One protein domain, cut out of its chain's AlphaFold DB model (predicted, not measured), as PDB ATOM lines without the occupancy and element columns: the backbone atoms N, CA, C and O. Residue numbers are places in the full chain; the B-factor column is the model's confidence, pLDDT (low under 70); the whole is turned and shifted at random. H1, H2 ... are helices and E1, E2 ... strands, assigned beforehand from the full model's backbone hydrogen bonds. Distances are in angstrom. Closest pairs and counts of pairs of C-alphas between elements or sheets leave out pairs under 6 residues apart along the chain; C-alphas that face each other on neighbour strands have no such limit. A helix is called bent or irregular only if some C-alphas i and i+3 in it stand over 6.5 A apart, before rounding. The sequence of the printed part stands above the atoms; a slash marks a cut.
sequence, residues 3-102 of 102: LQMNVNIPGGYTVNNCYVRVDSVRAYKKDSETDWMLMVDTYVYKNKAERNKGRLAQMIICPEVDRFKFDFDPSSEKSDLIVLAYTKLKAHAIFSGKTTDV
ATOM      1  N   LEU A   3      50.166  27.962  -9.971       89.62
ATOM      2  CA  LEU A   3      51.554  27.771  -9.566       89.62
ATOM      3  C   LEU A   3      52.335  29.051  -9.856       89.62
ATOM      4  O   LEU A   3      52.157  29.650 -10.914       89.62
ATOM      5  N   GLN A   4      53.190  29.483  -8.936       90.44
ATOM      6  CA  GLN A   4      54.052  30.641  -9.147       90.44
ATOM      7  C   GLN A   4      55.455  30.208  -9.549       90.44
ATOM      8  O   GLN A   4      56.102  29.447  -8.833       90.44
ATOM      9  N   MET A   5      55.966  30.731 -10.662       88.38
ATOM     10  CA  MET A   5      57.349  30.491 -11.069       88.38
ATOM     11  C   MET A   5      57.920  31.636 -11.902       88.38
ATOM     12  O   MET A   5      57.192  32.465 -12.445       88.38
ATOM     13  N   ASN A   6      59.242  31.646 -12.030       88.94
ATOM     14  CA  ASN A   6      59.920  32.460 -13.030       88.94
ATOM     15  C   ASN A   6      59.881  31.704 -14.357       88.94
ATOM     16  O   ASN A   6      60.173  30.509 -14.375       88.94
ATOM     17  N   VAL A   7      59.521  32.387 -15.439       86.75
ATOM     18  CA  VAL A   7      59.425  31.792 -16.777       86.75
ATOM     19  C   VAL A   7      60.443  32.426 -17.707       86.75
ATOM     20  O   VAL A   7      60.641  33.644 -17.689       86.75
ATOM     21  N   ASN A   8      61.078  31.597 -18.526       87.19
ATOM     22  CA  ASN A   8      61.965  32.059 -19.582       87.19
ATOM     23  C   ASN A   8      61.141  32.277 -20.846       87.19
ATOM     24  O   ASN A   8      60.355  31.417 -21.243       87.19
ATOM     25  N   ILE A   9      61.299  33.441 -21.463       85.88
ATOM     26  CA  ILE A   9      60.604  33.774 -22.705       85.88
ATOM     27  C   ILE A   9      61.584  33.769 -23.880       85.88
ATOM     28  O   ILE A   9      62.784  34.015 -23.689       85.88
ATOM     29  N   PRO A  10      61.095  33.509 -25.106       80.12
ATOM     30  CA  PRO A  10      61.912  33.637 -26.306       80.12
ATOM     31  C   PRO A  10      62.627  34.996 -26.341       80.12
ATOM     32  O   PRO A  10      62.015  36.033 -26.091       80.12
ATOM     33  N   GLY A  11      63.932  34.982 -26.614       81.56
ATOM     34  CA  GLY A  11      64.796  36.168 -26.526       81.56
ATOM     35  C   GLY A  11      65.708  36.212 -25.294       81.56
ATOM     36  O   GLY A  11      66.471  37.161 -25.156       81.56
ATOM     37  N   GLY A  12      65.673  35.193 -24.426       82.94
ATOM     38  CA  GLY A  12      66.633  35.036 -23.322       82.94
ATOM     39  C   GLY A  12      66.311  35.858 -22.071       82.94
ATOM     40  O   GLY A  12      67.144  35.965 -21.175       82.94
ATOM     41  N   TYR A  13      65.109  36.430 -21.994       86.88
ATOM     42  CA  TYR A  13      64.642  37.165 -20.822       86.88
ATOM     43  C   TYR A  13      63.909  36.238 -19.850       86.88
ATOM     44  O   TYR A  13      63.193  35.321 -20.261       86.88
ATOM     45  N   THR A  14      64.021  36.531 -18.557       89.75
ATOM     46  CA  THR A  14      63.261  35.851 -17.504       89.75
ATOM     47  C   THR A  14      62.233  36.806 -16.916       89.75
ATOM     48  O   THR A  14      62.571  37.907 -16.473       89.75
ATOM     49  N   VAL A  15      60.971  36.381 -16.879       88.62
ATOM     50  CA  VAL A  15      59.903  37.110 -16.190       88.62
ATOM     51  C   VAL A  15      59.654  36.445 -14.843       88.62
ATOM     52  O   VAL A  15      59.278  35.275 -14.764       88.62
ATOM     53  N   ASN A  16      59.882  37.197 -13.769       88.56
ATOM     54  CA  ASN A  16      59.784  36.683 -12.406       88.56
ATOM     55  C   ASN A  16      58.341  36.697 -11.884       88.56
ATOM     56  O   ASN A  16      57.548  37.551 -12.281       88.56
ATOM     57  N   ASN A  17      58.032  35.798 -10.943       86.81
ATOM     58  CA  ASN A  17      56.747  35.734 -10.225       86.81
ATOM     59  C   ASN A  17      55.509  35.624 -11.137       86.81
ATOM     60  O   ASN A  17      54.451  36.196 -10.851       86.81
ATOM     61  N   CYS A  18      55.636  34.874 -12.229       89.62
ATOM     62  CA  CYS A  18      54.519  34.572 -13.112       89.62
ATOM     63  C   CYS A  18      53.597  33.527 -12.488       89.62
ATOM     64  O   CYS A  18      54.012  32.717 -11.661       89.62
ATOM     65  N   TYR A  19      52.337  33.538 -12.912       90.81
ATOM     66  CA  TYR A  19      51.301  32.627 -12.444       90.81
ATOM     67  C   TYR A  19      50.904  31.678 -13.564       90.81
ATOM     68  O   TYR A  19      50.335  32.113 -14.560       90.81
ATOM     69  N   VAL A  20      51.143  30.389 -13.370       90.81
ATOM     70  CA  VAL A  20      50.745  29.324 -14.286       90.81
ATOM     71  C   VAL A  20      49.453  28.697 -13.785       90.81
ATOM     72  O   VAL A  20      49.384  28.189 -12.665       90.81
ATOM     73  N   ARG A  21      48.398  28.760 -14.591       90.69
ATOM     74  CA  ARG A  21      47.068  28.249 -14.249       90.69
ATOM     75  C   ARG A  21      46.635  27.223 -15.281       90.69
ATOM     76  O   ARG A  21      46.805  27.452 -16.470       90.69
ATOM     77  N   VAL A  22      46.010  26.147 -14.815       92.06
ATOM     78  CA  VAL A  22      45.283  25.215 -15.684       92.06
ATOM     79  C   VAL A  22      44.135  25.959 -16.363       92.06
ATOM     80  O   VAL A  22      43.267  26.501 -15.671       92.06
ATOM     81  N   ASP A  23      44.158  26.002 -17.690       90.94
ATOM     82  CA  ASP A  23      43.084  26.570 -18.505       90.94
ATOM     83  C   ASP A  23      42.093  25.487 -18.920       90.94
ATOM     84  O   ASP A  23      40.898  25.576 -18.640       90.94
ATOM     85  N   SER A  24      42.615  24.425 -19.532       91.69
ATOM     86  CA  SER A  24      41.815  23.345 -20.087       91.69
ATOM     87  C   SER A  24      42.446  21.995 -19.768       91.69
ATOM     88  O   SER A  24      43.668  21.859 -19.672       91.69
ATOM     89  N   VAL A  25      41.597  20.990 -19.560       93.00
ATOM     90  CA  VAL A  25      42.029  19.614 -19.322       93.00
ATOM     91  C   VAL A  25      41.166  18.681 -20.145       93.00
ATOM     92  O   VAL A  25      39.940  18.789 -20.148       93.00
ATOM     93  N   ARG A  26      41.817  17.737 -20.822       92.31
ATOM     94  CA  ARG A  26      41.153  16.712 -21.622       92.31
ATOM     95  C   ARG A  26      41.772  15.350 -21.363       92.31
ATOM     96  O   ARG A  26      42.982  15.175 -21.493       92.31
ATOM     97  N   ALA A  27      40.927  14.387 -21.024       91.00
ATOM     98  CA  ALA A  27      41.291  12.982 -21.057       91.00
ATOM     99  C   ALA A  27      41.056  12.455 -22.473       91.00
ATOM    100  O   ALA A  27      40.006  12.706 -23.067       91.00
ATOM    101  N   TYR A  28      42.030  11.746 -23.025       88.94
ATOM    102  CA  TYR A  28      41.904  11.140 -24.339       88.94
ATOM    103  C   TYR A  28      42.612   9.793 -24.373       88.94
ATOM    104  O   TYR A  28      43.590   9.559 -23.667       88.94
ATOM    105  N   LYS A  29      42.105   8.917 -25.228       88.25
ATOM    106  CA  LYS A  29      42.703   7.632 -25.553       88.25
ATOM    107  C   LYS A  29      42.924   7.624 -27.055       88.25
ATOM    108  O   LYS A  29      42.019   7.974 -27.809       88.25
ATOM    109  N   LYS A  30      44.140   7.313 -27.494       80.62
ATOM    110  CA  LYS A  30      44.418   7.156 -28.923       80.62
ATOM    111  C   LYS A  30      43.865   5.798 -29.351       80.62
ATOM    112  O   LYS A  30      44.049   4.836 -28.619       80.62
ATOM    113  N   ASP A  31      43.234   5.710 -30.518       76.19
ATOM    114  CA  ASP A  31      42.526   4.491 -30.958       76.19
ATOM    115  C   ASP A  31      43.396   3.221 -30.951       76.19
ATOM    116  O   ASP A  31      42.892   2.116 -30.788       76.19
ATOM    117  N   SER A  32      44.712   3.379 -31.116       75.19
ATOM    118  CA  SER A  32      45.692   2.285 -31.138       75.19
ATOM    119  C   SER A  32      46.337   1.976 -29.781       75.19
ATOM    120  O   SER A  32      47.114   1.035 -29.696       75.19
ATOM    121  N   GLU A  33      46.064   2.773 -28.746       77.06
ATOM    122  CA  GLU A  33      46.673   2.650 -27.416       77.06
ATOM    123  C   GLU A  33      45.647   2.111 -26.421       77.06
ATOM    124  O   GLU A  33      44.457   2.415 -26.513       77.06
ATOM    125  N   THR A  34      46.084   1.321 -25.441       76.44
ATOM    126  CA  THR A  34      45.209   0.858 -24.352       76.44
ATOM    127  C   THR A  34      45.013   1.917 -23.277       76.44
ATOM    128  O   THR A  34      43.950   1.947 -22.645       76.44
ATOM    129  N   ASP A  35      45.994   2.804 -23.142       86.31
ATOM    130  CA  ASP A  35      46.154   3.663 -21.981       86.31
ATOM    131  C   ASP A  35      45.526   5.034 -22.214       86.31
ATOM    132  O   ASP A  35      45.561   5.607 -23.311       86.31
ATOM    133  N   TRP A  36      44.905   5.559 -21.161       90.31
ATOM    134  CA  TRP A  36      44.347   6.898 -21.177       90.31
ATOM    135  C   TRP A  36      45.428   7.924 -20.848       90.31
ATOM    136  O   TRP A  36      46.367   7.681 -20.093       90.31
ATOM    137  N   MET A  37      45.287   9.110 -21.426       91.31
ATOM    138  CA  MET A  37      46.231  10.201 -21.246       91.31
ATOM    139  C   MET A  37      45.479  11.478 -20.896       91.31
ATOM    140  O   MET A  37      44.405  11.754 -21.434       91.31
ATOM    141  N   LEU A  38      46.057  12.274 -20.003       92.94
ATOM    142  CA  LEU A  38      45.556  13.589 -19.636       92.94
ATOM    143  C   LEU A  38      46.403  14.646 -20.331       92.94
ATOM    144  O   LEU A  38      47.604  14.746 -20.079       92.94
ATOM    145  N   MET A  39      45.783  15.447 -21.189       94.31
ATOM    146  CA  MET A  39      46.405  16.664 -21.691       94.31
ATOM    147  C   MET A  39      45.917  17.855 -20.886       94.31
ATOM    148  O   MET A  39      44.718  17.999 -20.637       94.31
ATOM    149  N   VAL A  40      46.863  18.691 -20.485       94.19
ATOM    150  CA  VAL A  40      46.638  19.852 -19.637       94.19
ATOM    151  C   VAL A  40      47.212  21.060 -20.354       94.19
ATOM    152  O   VAL A  40      48.421  21.121 -20.566       94.19
ATOM    153  N   ASP A  41      46.352  22.002 -20.715       93.88
ATOM    154  CA  ASP A  41      46.757  23.289 -21.269       93.88
ATOM    155  C   ASP A  41      46.814  24.322 -20.139       93.88
ATOM    156  O   ASP A  41      45.929  24.384 -19.274       93.88
ATOM    157  N   THR A  42      47.868  25.134 -20.125       92.44
ATOM    158  CA  THR A  42      48.126  26.110 -19.068       92.44
ATOM    159  C   THR A  42      48.325  27.510 -19.625       92.44
ATOM    160  O   THR A  42      49.012  27.717 -20.617       92.44
ATOM    161  N   TYR A  43      47.781  28.502 -18.923       92.25
ATOM    162  CA  TYR A  43      48.074  29.908 -19.176       92.25
ATOM    163  C   TYR A  43      49.078  30.459 -18.182       92.25
ATOM    164  O   TYR A  43      48.979  30.226 -16.975       92.25
ATOM    165  N   VAL A  44      50.002  31.264 -18.704       92.12
ATOM    166  CA  VAL A  44      50.991  31.995 -17.919       92.12
ATOM    167  C   VAL A  44      50.593  33.462 -17.859       92.12
ATOM    168  O   VAL A  44      50.590  34.166 -18.866       92.12
ATOM    169  N   TYR A  45      50.292  33.950 -16.664       91.69
ATOM    170  CA  TYR A  45      50.023  35.359 -16.403       91.69
ATOM    171  C   TYR A  45      51.252  36.027 -15.805       91.69
ATOM    172  O   TYR A  45      51.904  35.472 -14.922       91.69
ATOM    173  N   LYS A  46      51.521  37.268 -16.219       88.69
ATOM    174  CA  LYS A  46      52.664  38.047 -15.719       88.69
ATOM    175  C   LYS A  46      52.650  38.247 -14.201       88.69
ATOM    176  O   LYS A  46      53.701  38.310 -13.582       88.69
ATOM    177  N   ASN A  47      51.468  38.415 -13.613       87.62
ATOM    178  CA  ASN A  47      51.276  38.635 -12.181       87.62
ATOM    179  C   ASN A  47      49.808  38.366 -11.785       87.62
ATOM    180  O   ASN A  47      48.960  38.069 -12.633       87.62
ATOM    181  N   LYS A  48      49.497  38.513 -10.490       85.38
ATOM    182  CA  LYS A  48      48.142  38.332  -9.941       85.38
ATOM    183  C   LYS A  48      47.116  39.297 -10.538       85.38
ATOM    184  O   LYS A  48      45.977  38.902 -10.766       85.38
ATOM    185  N   ALA A  49      47.509  40.545 -10.796       88.25
ATOM    186  CA  ALA A  49      46.609  41.551 -11.349       88.25
ATOM    187  C   ALA A  49      46.159  41.167 -12.764       88.25
ATOM    188  O   ALA A  49      44.966  41.208 -13.042       88.25
ATOM    189  N   GLU A  50      47.082  40.713 -13.619       89.19
ATOM    190  CA  GLU A  50      46.746  40.194 -14.949       89.19
ATOM    191  C   GLU A  50      45.847  38.962 -14.854       89.19
ATOM    192  O   GLU A  50      44.792  38.943 -15.474       89.19
ATOM    193  N   ARG A  51      46.171  37.981 -14.000       84.44
ATOM    194  CA  ARG A  51      45.311  36.801 -13.779       84.44
ATOM    195  C   ARG A  51      43.868  37.189 -13.423       84.44
ATOM    196  O   ARG A  51      42.924  36.557 -13.894       84.44
ATOM    197  N   ASN A  52      43.692  38.217 -12.593       87.12
ATOM    198  CA  ASN A  52      42.376  38.661 -12.127       87.12
ATOM    199  C   ASN A  52      41.555  39.393 -13.203       87.12
ATOM    200  O   ASN A  52      40.346  39.532 -13.038       87.12
ATOM    201  N   LYS A  53      42.168  39.816 -14.318       87.75
ATOM    202  CA  LYS A  53      41.461  40.426 -15.459       87.75
ATOM    203  C   LYS A  53      40.697  39.411 -16.319       87.75
ATOM    204  O   LYS A  53      39.960  39.807 -17.224       87.75
ATOM    205  N   GLY A  54      40.864  38.109 -16.072       82.12
ATOM    206  CA  GLY A  54      40.174  37.057 -16.821       82.12
ATOM    207  C   GLY A  54      40.497  37.120 -18.315       82.12
ATOM    208  O   GLY A  54      41.655  37.024 -18.705       82.12
ATOM    209  N   ARG A  55      39.479  37.311 -19.163       79.81
ATOM    210  CA  ARG A  55      39.635  37.351 -20.630       79.81
ATOM    211  C   ARG A  55      40.465  38.539 -21.137       79.81
ATOM    212  O   ARG A  55      40.986  38.481 -22.243       79.81
ATOM    213  N   LEU A  56      40.586  39.603 -20.343       84.94
ATOM    214  CA  LEU A  56      41.369  40.799 -20.681       84.94
ATOM    215  C   LEU A  56      42.824  40.714 -20.193       84.94
ATOM    216  O   LEU A  56      43.567  41.690 -20.293       84.94
ATOM    217  N   ALA A  57      43.215  39.583 -19.606       86.50
ATOM    218  CA  ALA A  57      44.550  39.376 -19.078       86.50
ATOM    219  C   ALA A  57      45.599  39.330 -20.190       86.50
ATOM    220  O   ALA A  57      45.415  38.657 -21.205       86.50
ATOM    221  N   GLN A  58      46.743  39.966 -19.953       83.75
ATOM    222  CA  GLN A  58      47.921  39.735 -20.777       83.75
ATOM    223  C   GLN A  58      48.613  38.437 -20.355       83.75
ATOM    224  O   GLN A  58      49.049  38.279 -19.209       83.75
ATOM    225  N   MET A  59      48.713  37.515 -21.309       87.69
ATOM    226  CA  MET A  59      49.387  36.234 -21.139       87.69
ATOM    227  C   MET A  59      50.801  36.294 -21.703       87.69
ATOM    228  O   MET A  59      51.083  36.998 -22.673       87.69
ATOM    229  N   ILE A  60      51.689  35.538 -21.076       88.75
ATOM    230  CA  ILE A  60      53.057  35.345 -21.527       88.75
ATOM    231  C   ILE A  60      53.104  34.044 -22.316       88.75
ATOM    232  O   ILE A  60      52.684  32.998 -21.828       88.75
ATOM    233  N   ILE A  61      53.654  34.104 -23.525       86.69
ATOM    234  CA  ILE A  61      53.901  32.907 -24.325       86.69
ATOM    235  C   ILE A  61      55.176  32.252 -23.794       86.69
ATOM    236  O   ILE A  61      56.273  32.788 -23.959       86.69
ATOM    237  N   CYS A  62      55.030  31.099 -23.145       87.00
ATOM    238  CA  CYS A  62      56.146  30.290 -22.668       87.00
ATOM    239  C   CYS A  62      55.918  28.826 -23.075       87.00
ATOM    240  O   CYS A  62      55.212  28.105 -22.371       87.00
ATOM    241  N   PRO A  63      56.494  28.379 -24.209       85.31
ATOM    242  CA  PRO A  63      56.259  27.037 -24.747       85.31
ATOM    243  C   PRO A  63      56.611  25.897 -23.780       85.31
ATOM    244  O   PRO A  63      55.979  24.849 -23.822       85.31
ATOM    245  N   GLU A  64      57.583  26.109 -22.887       86.19
ATOM    246  CA  GLU A  64      58.010  25.123 -21.880       86.19
ATOM    247  C   GLU A  64      56.925  24.799 -20.843       86.19
ATOM    248  O   GLU A  64      56.967  23.748 -20.205       86.19
ATOM    249  N   VAL A  65      55.962  25.704 -20.658       88.56
ATOM    250  CA  VAL A  65      54.867  25.576 -19.689       88.56
ATOM    251  C   VAL A  65      53.507  25.871 -20.323       88.56
ATOM    252  O   VAL A  65      52.592  26.314 -19.635       88.56
ATOM    253  N   ASP A  66      53.371  25.662 -21.635       88.56
ATOM    254  CA  ASP A  66      52.108  25.858 -22.363       88.56
ATOM    255  C   ASP A  66      51.206  24.626 -22.242       88.56
ATOM    256  O   ASP A  66      50.001  24.744 -22.024       88.56
ATOM    257  N   ARG A  67      51.785  23.423 -22.378       92.81
ATOM    258  CA  ARG A  67      51.027  22.165 -22.406       92.81
ATOM    259  C   ARG A  67      51.793  21.027 -21.771       92.81
ATOM    260  O   ARG A  67      52.990  20.863 -21.991       92.81
ATOM    261  N   PHE A  68      51.055  20.187 -21.064       93.44
ATOM    262  CA  PHE A  68      51.569  18.995 -20.415       93.44
ATOM    263  C   PHE A  68      50.753  17.779 -20.802       93.44
ATOM    264  O   PHE A  68      49.560  17.857 -21.106       93.44
ATOM    265  N   LYS A  69      51.422  16.634 -20.763       92.94
ATOM    266  CA  LYS A  69      50.825  15.336 -21.008       92.94
ATOM    267  C   LYS A  69      51.203  14.413 -19.862       92.94
ATOM    268  O   LYS A  69      52.378  14.309 -19.527       92.94
ATOM    269  N   PHE A  70      50.207  13.759 -19.287       93.12
ATOM    270  CA  PHE A  70      50.375  12.826 -18.184       93.12
ATOM    271  C   PHE A  70      49.650  11.518 -18.470       93.12
ATOM    272  O   PHE A  70      48.650  11.505 -19.190       93.12
ATOM    273  N   ASP A  71      50.118  10.445 -17.843       92.38
ATOM    274  CA  ASP A  71      49.364   9.198 -17.770       92.38
ATOM    275  C   ASP A  71      48.108   9.406 -16.919       92.38
ATOM    276  O   ASP A  71      48.125  10.150 -15.925       92.38
ATOM    277  N   PHE A  72      47.013   8.780 -17.337       91.75
ATOM    278  CA  PHE A  72      45.715   8.885 -16.690       91.75
ATOM    279  C   PHE A  72      45.035   7.526 -16.656       91.75
ATOM    280  O   PHE A  72      45.062   6.799 -17.641       91.75
ATOM    281  N   ASP A  73      44.379   7.206 -15.548       90.38
ATOM    282  CA  ASP A  73      43.520   6.030 -15.457       90.38
ATOM    283  C   ASP A  73      42.133   6.434 -14.929       90.38
ATOM    284  O   ASP A  73      41.980   6.687 -13.729       90.38
ATOM    285  N   PRO A  74      41.092   6.460 -15.786       87.62
ATOM    286  CA  PRO A  74      39.745   6.852 -15.379       87.62
ATOM    287  C   PRO A  74      39.096   5.877 -14.384       87.62
ATOM    288  O   PRO A  74      38.086   6.220 -13.764       87.62
ATOM    289  N   SER A  75      39.630   4.662 -14.227       87.75
ATOM    290  CA  SER A  75      39.110   3.682 -13.273       87.75
ATOM    291  C   SER A  75      39.558   3.976 -11.836       87.75
ATOM    292  O   SER A  75      38.752   3.840 -10.907       87.75
ATOM    293  N   SER A  76      40.796   4.455 -11.658       87.50
ATOM    294  CA  SER A  76      41.375   4.813 -10.356       87.50
ATOM    295  C   SER A  76      41.288   6.306 -10.022       87.50
ATOM    296  O   SER A  76      41.112   6.672  -8.861       87.50
ATOM    297  N   GLU A  77      41.378   7.189 -11.018       87.19
ATOM    298  CA  GLU A  77      41.455   8.641 -10.835       87.19
ATOM    299  C   GLU A  77      40.085   9.290 -11.082       87.19
ATOM    300  O   GLU A  77      39.791   9.800 -12.161       87.19
ATOM    301  N   LYS A  78      39.228   9.263 -10.053       83.19
ATOM    302  CA  LYS A  78      37.827   9.735 -10.127       83.19
ATOM    303  C   LYS A  78      37.604  11.191  -9.704       83.19
ATOM    304  O   LYS A  78      36.464  11.644  -9.640       83.19
ATOM    305  N   SER A  79      38.664  11.906  -9.341       82.94
ATOM    306  CA  SER A  79      38.576  13.318  -8.966       82.94
ATOM    307  C   SER A  79      38.267  14.206 -10.175       82.94
ATOM    308  O   SER A  79      38.448  13.802 -11.321       82.94
ATOM    309  N   ASP A  80      37.847  15.445  -9.911       89.31
ATOM    310  CA  ASP A  80      37.723  16.465 -10.953       89.31
ATOM    311  C   ASP A  80      39.046  16.611 -11.731       89.31
ATOM    312  O   ASP A  80      40.126  16.724 -11.136       89.31
ATOM    313  N   LEU A  81      38.966  16.598 -13.064       88.75
ATOM    314  CA  LEU A  81      40.139  16.591 -13.941       88.75
ATOM    315  C   LEU A  81      41.030  17.826 -13.751       88.75
ATOM    316  O   LEU A  81      42.246  17.717 -13.894       88.75
ATOM    317  N   ILE A  82      40.467  18.983 -13.383       89.88
ATOM    318  CA  ILE A  82      41.237  20.203 -13.099       89.88
ATOM    319  C   ILE A  82      42.060  20.028 -11.821       89.88
ATOM    320  O   ILE A  82      43.231  20.413 -11.773       89.88
ATOM    321  N   VAL A  83      41.468  19.429 -10.784       89.94
ATOM    322  CA  VAL A  83      42.154  19.148  -9.513       89.94
ATOM    323  C   VAL A  83      43.267  18.124  -9.726       89.94
ATOM    324  O   VAL A  83      44.383  18.299  -9.223       89.94
ATOM    325  N   LEU A  84      42.990  17.088 -10.517       92.06
ATOM    326  CA  LEU A  84      43.973  16.072 -10.864       92.06
ATOM    327  C   LEU A  84      45.138  16.663 -11.666       92.06
ATOM    328  O   LEU A  84      46.298  16.473 -11.300       92.06
ATOM    329  N   ALA A  85      44.836  17.434 -12.711       92.56
ATOM    330  CA  ALA A  85      45.828  18.128 -13.523       92.56
ATOM    331  C   ALA A  85      46.715  19.040 -12.675       92.56
ATOM    332  O   ALA A  85      47.936  18.989 -12.786       92.56
ATOM    333  N   TYR A  86      46.121  19.831 -11.779       90.94
ATOM    334  CA  TYR A  86      46.878  20.687 -10.871       90.94
ATOM    335  C   TYR A  86      47.813  19.882  -9.955       90.94
ATOM    336  O   TYR A  86      48.962  20.272  -9.744       90.94
ATOM    337  N   THR A  87      47.352  18.735  -9.452       91.56
ATOM    338  CA  THR A  87      48.158  17.839  -8.610       91.56
ATOM    339  C   THR A  87      49.344  17.265  -9.383       91.56
ATOM    340  O   THR A  87      50.476  17.325  -8.897       91.56
ATOM    341  N   LYS A  88      49.117  16.776 -10.609       92.12
ATOM    342  CA  LYS A  88      50.181  16.248 -11.479       92.12
ATOM    343  C   LYS A  88      51.166  17.339 -11.904       92.12
ATOM    344  O   LYS A  88      52.371  17.118 -11.846       92.12
ATOM    345  N   LEU A  89      50.682  18.541 -12.232       91.88
ATOM    346  CA  LEU A  89      51.535  19.698 -12.519       91.88
ATOM    347  C   LEU A  89      52.423  20.051 -11.330       91.88
ATOM    348  O   LEU A  89      53.619  20.227 -11.511       91.88
ATOM    349  N   LYS A  90      51.875  20.109 -10.111       90.19
ATOM    350  CA  LYS A  90      52.651  20.418  -8.901       90.19
ATOM    351  C   LYS A  90      53.775  19.403  -8.645       90.19
ATOM    352  O   LYS A  90      54.820  19.779  -8.121       90.19
ATOM    353  N   ALA A  91      53.564  18.138  -9.012       90.81
ATOM    354  CA  ALA A  91      54.567  17.078  -8.913       90.81
ATOM    355  C   ALA A  91      55.561  17.055 -10.092       90.81
ATOM    356  O   ALA A  91      56.611  16.422  -9.995       90.81
ATOM    357  N   HIS A  92      55.255  17.733 -11.202       91.44
ATOM    358  CA  HIS A  92      56.113  17.769 -12.380       91.44
ATOM    359  C   HIS A  92      57.425  18.509 -12.084       91.44
ATOM    360  O   HIS A  92      57.429  19.542 -11.414       91.44
ATOM    361  N   ALA A  93      58.546  18.029 -12.633       88.19
ATOM    362  CA  ALA A  93      59.889  18.526 -12.312       88.19
ATOM    363  C   ALA A  93      60.052  20.049 -12.494       88.19
ATOM    364  O   ALA A  93      60.728  20.694 -11.698       88.19
ATOM    365  N   ILE A  94      59.378  20.630 -13.492       86.06
ATOM    366  CA  ILE A  94      59.389  22.083 -13.756       86.06
ATOM    367  C   ILE A  94      58.797  22.892 -12.589       86.06
ATOM    368  O   ILE A  94      59.284  23.981 -12.268       86.06
ATOM    369  N   PHE A  95      57.759  22.361 -11.939       84.44
ATOM    370  CA  PHE A  95      57.036  23.037 -10.861       84.44
ATOM    371  C   PHE A  95      57.344  22.482  -9.469       84.44
ATOM    372  O   PHE A  95      56.845  23.012  -8.473       84.44
ATOM    373  N   SER A  96      58.170  21.442  -9.375       79.31
ATOM    374  CA  SER A  96      58.564  20.866  -8.096       79.31
ATOM    375  C   SER A  96      59.239  21.930  -7.221       79.31
ATOM    376  O   SER A  96      60.131  22.660  -7.660       79.31
ATOM    377  N   GLY A  97      58.752  22.071  -5.985       71.56
ATOM    378  CA  GLY A  97      59.225  23.081  -5.031       71.56
ATOM    379  C   GLY A  97      58.780  24.522  -5.321       71.56
ATOM    380  O   GLY A  97      59.253  25.439  -4.651       71.56
ATOM    381  N   LYS A  98      57.888  24.754  -6.293       80.44
ATOM    382  CA  LYS A  98      57.331  26.085  -6.578       80.44
ATOM    383  C   LYS A  98      56.154  26.427  -5.661       80.44
ATOM    384  O   LYS A  98      55.421  25.553  -5.194       80.44
ATOM    385  N   THR A  99      55.966  27.723  -5.417       77.00
ATOM    386  CA  THR A  99      54.924  28.234  -4.520       77.00
ATOM    387  C   THR A  99      53.541  28.078  -5.147       77.00
ATOM    388  O   THR A  99      53.345  28.319  -6.338       77.00
ATOM    389  N   THR A 100      52.561  27.692  -4.337       73.62
ATOM    390  CA  THR A 100      51.156  27.590  -4.741       73.62
ATOM    391  C   THR A 100      50.386  28.809  -4.246       73.62
ATOM    392  O   THR A 100      50.401  29.075  -3.045       73.62
ATOM    393  N   ASP A 101      49.683  29.513  -5.132       63.59
ATOM    394  CA  ASP A 101      48.699  30.530  -4.740       63.59
ATOM    395  C   ASP A 101      47.320  29.854  -4.716       63.59
ATOM    396  O   ASP A 101      46.865  29.312  -5.738       63.59
ATOM    397  N   VAL A 102      46.717  29.814  -3.522       51.69
ATOM    398  CA  VAL A 102      45.405  29.201  -3.260       51.69
ATOM    399  C   VAL A 102      44.308  30.094  -3.830       51.69
ATOM    400  O   VAL A 102      44.259  31.280  -3.437       51.69
TER     401      VAL A 102
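This is residues 3 to 102 of the 102 residues of an uncharacterized protein of uncultured Bacteroidetes bacterium (UniProt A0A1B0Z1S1). One strongly twisted sheet of five strands curls round a single helix, H2, which packs on one face as a second layer. The long strands E2 and E3 run side by side along the longest axis, and the bent E2 carries its first part over to pair with E1, while a short helix, H1, sits over E2 just after E3 ends. The printed part has 100 residues with two named helices and five named strands, in the order E1 E2 E3 H1 E4 H2 E5 along the chain. The sheet's order is E4 E3 E2 E1 E5, all antiparallel, and the class is mixed, helices and strands. The whole is compact, with a radius of gyration of the C-alphas of 14.6 A and spans of 41 by 28 by 28 A.

Begin with E1, residues 3 to 9, and E2, residues 13 to 29, a hairpin in which N 5 and O 18 are 3.0 A apart, within hydrogen-bond range. E2 bends by 92 degrees at residue 16. Its next hairpin partner is E3, residues 36 to 45, at 152 degrees between directions, with N 39 and O 26 at 2.8 A; E1, E2 and E3 form a meander, each strand the antiparallel neighbour of the one before. H1, residues 48 to 52, is on the sheet at a height of 9.0 A, over E2; their closest C-alphas, of Tyr 19 and Lys 48, are 7.0 A apart. Look next at E4, residues 67 to 72, an edge strand beside E3 at 151 degrees, with N 68 and O 40 at 2.8 A. H2, residues 81 to 91, is on the sheet, and its closest C-alphas with E2, of Val 25 and Ile 82, are 6.3 A apart; with E3, those of Val 40 and Ala 85 are 6.4 A apart. E5, residues 99 to 101, is the other edge strand, antiparallel to E1 at 113 degrees, with N 4 and O 99 at 2.9 A. H1 and H2 are apart, as are E4 and E5. In H1 and H2 every O i to N i+4 pair is within hydrogen-bond range.

Find C-alpha 3 at (51.554, 27.771, -9.566); from there E1 runs 17.0 A to Ile 9. E2 starts at C-alpha 13, at (64.642, 37.165, -20.822), and measures 37.1 A from first to last C-alpha. E3 measures 29.4 A, H1 6.2 A, E4 15.4 A and H2 15.3 A. E5, 6.6 A long, ends at C-alpha 101, at (48.699, 30.530, -4.740).

The two C-alphas farthest apart, those of Ser 32 and Ala 49, are 44.0 A apart, while those of Leu 3 and Val 102, the chain's last residue, are 8.9 A apart. The printed part has no cut. The link from H1 to E4, residues 53 to 66, is long. Mean pLDDT of the printed part is 87.0, and residues 101 to 102 are under 70.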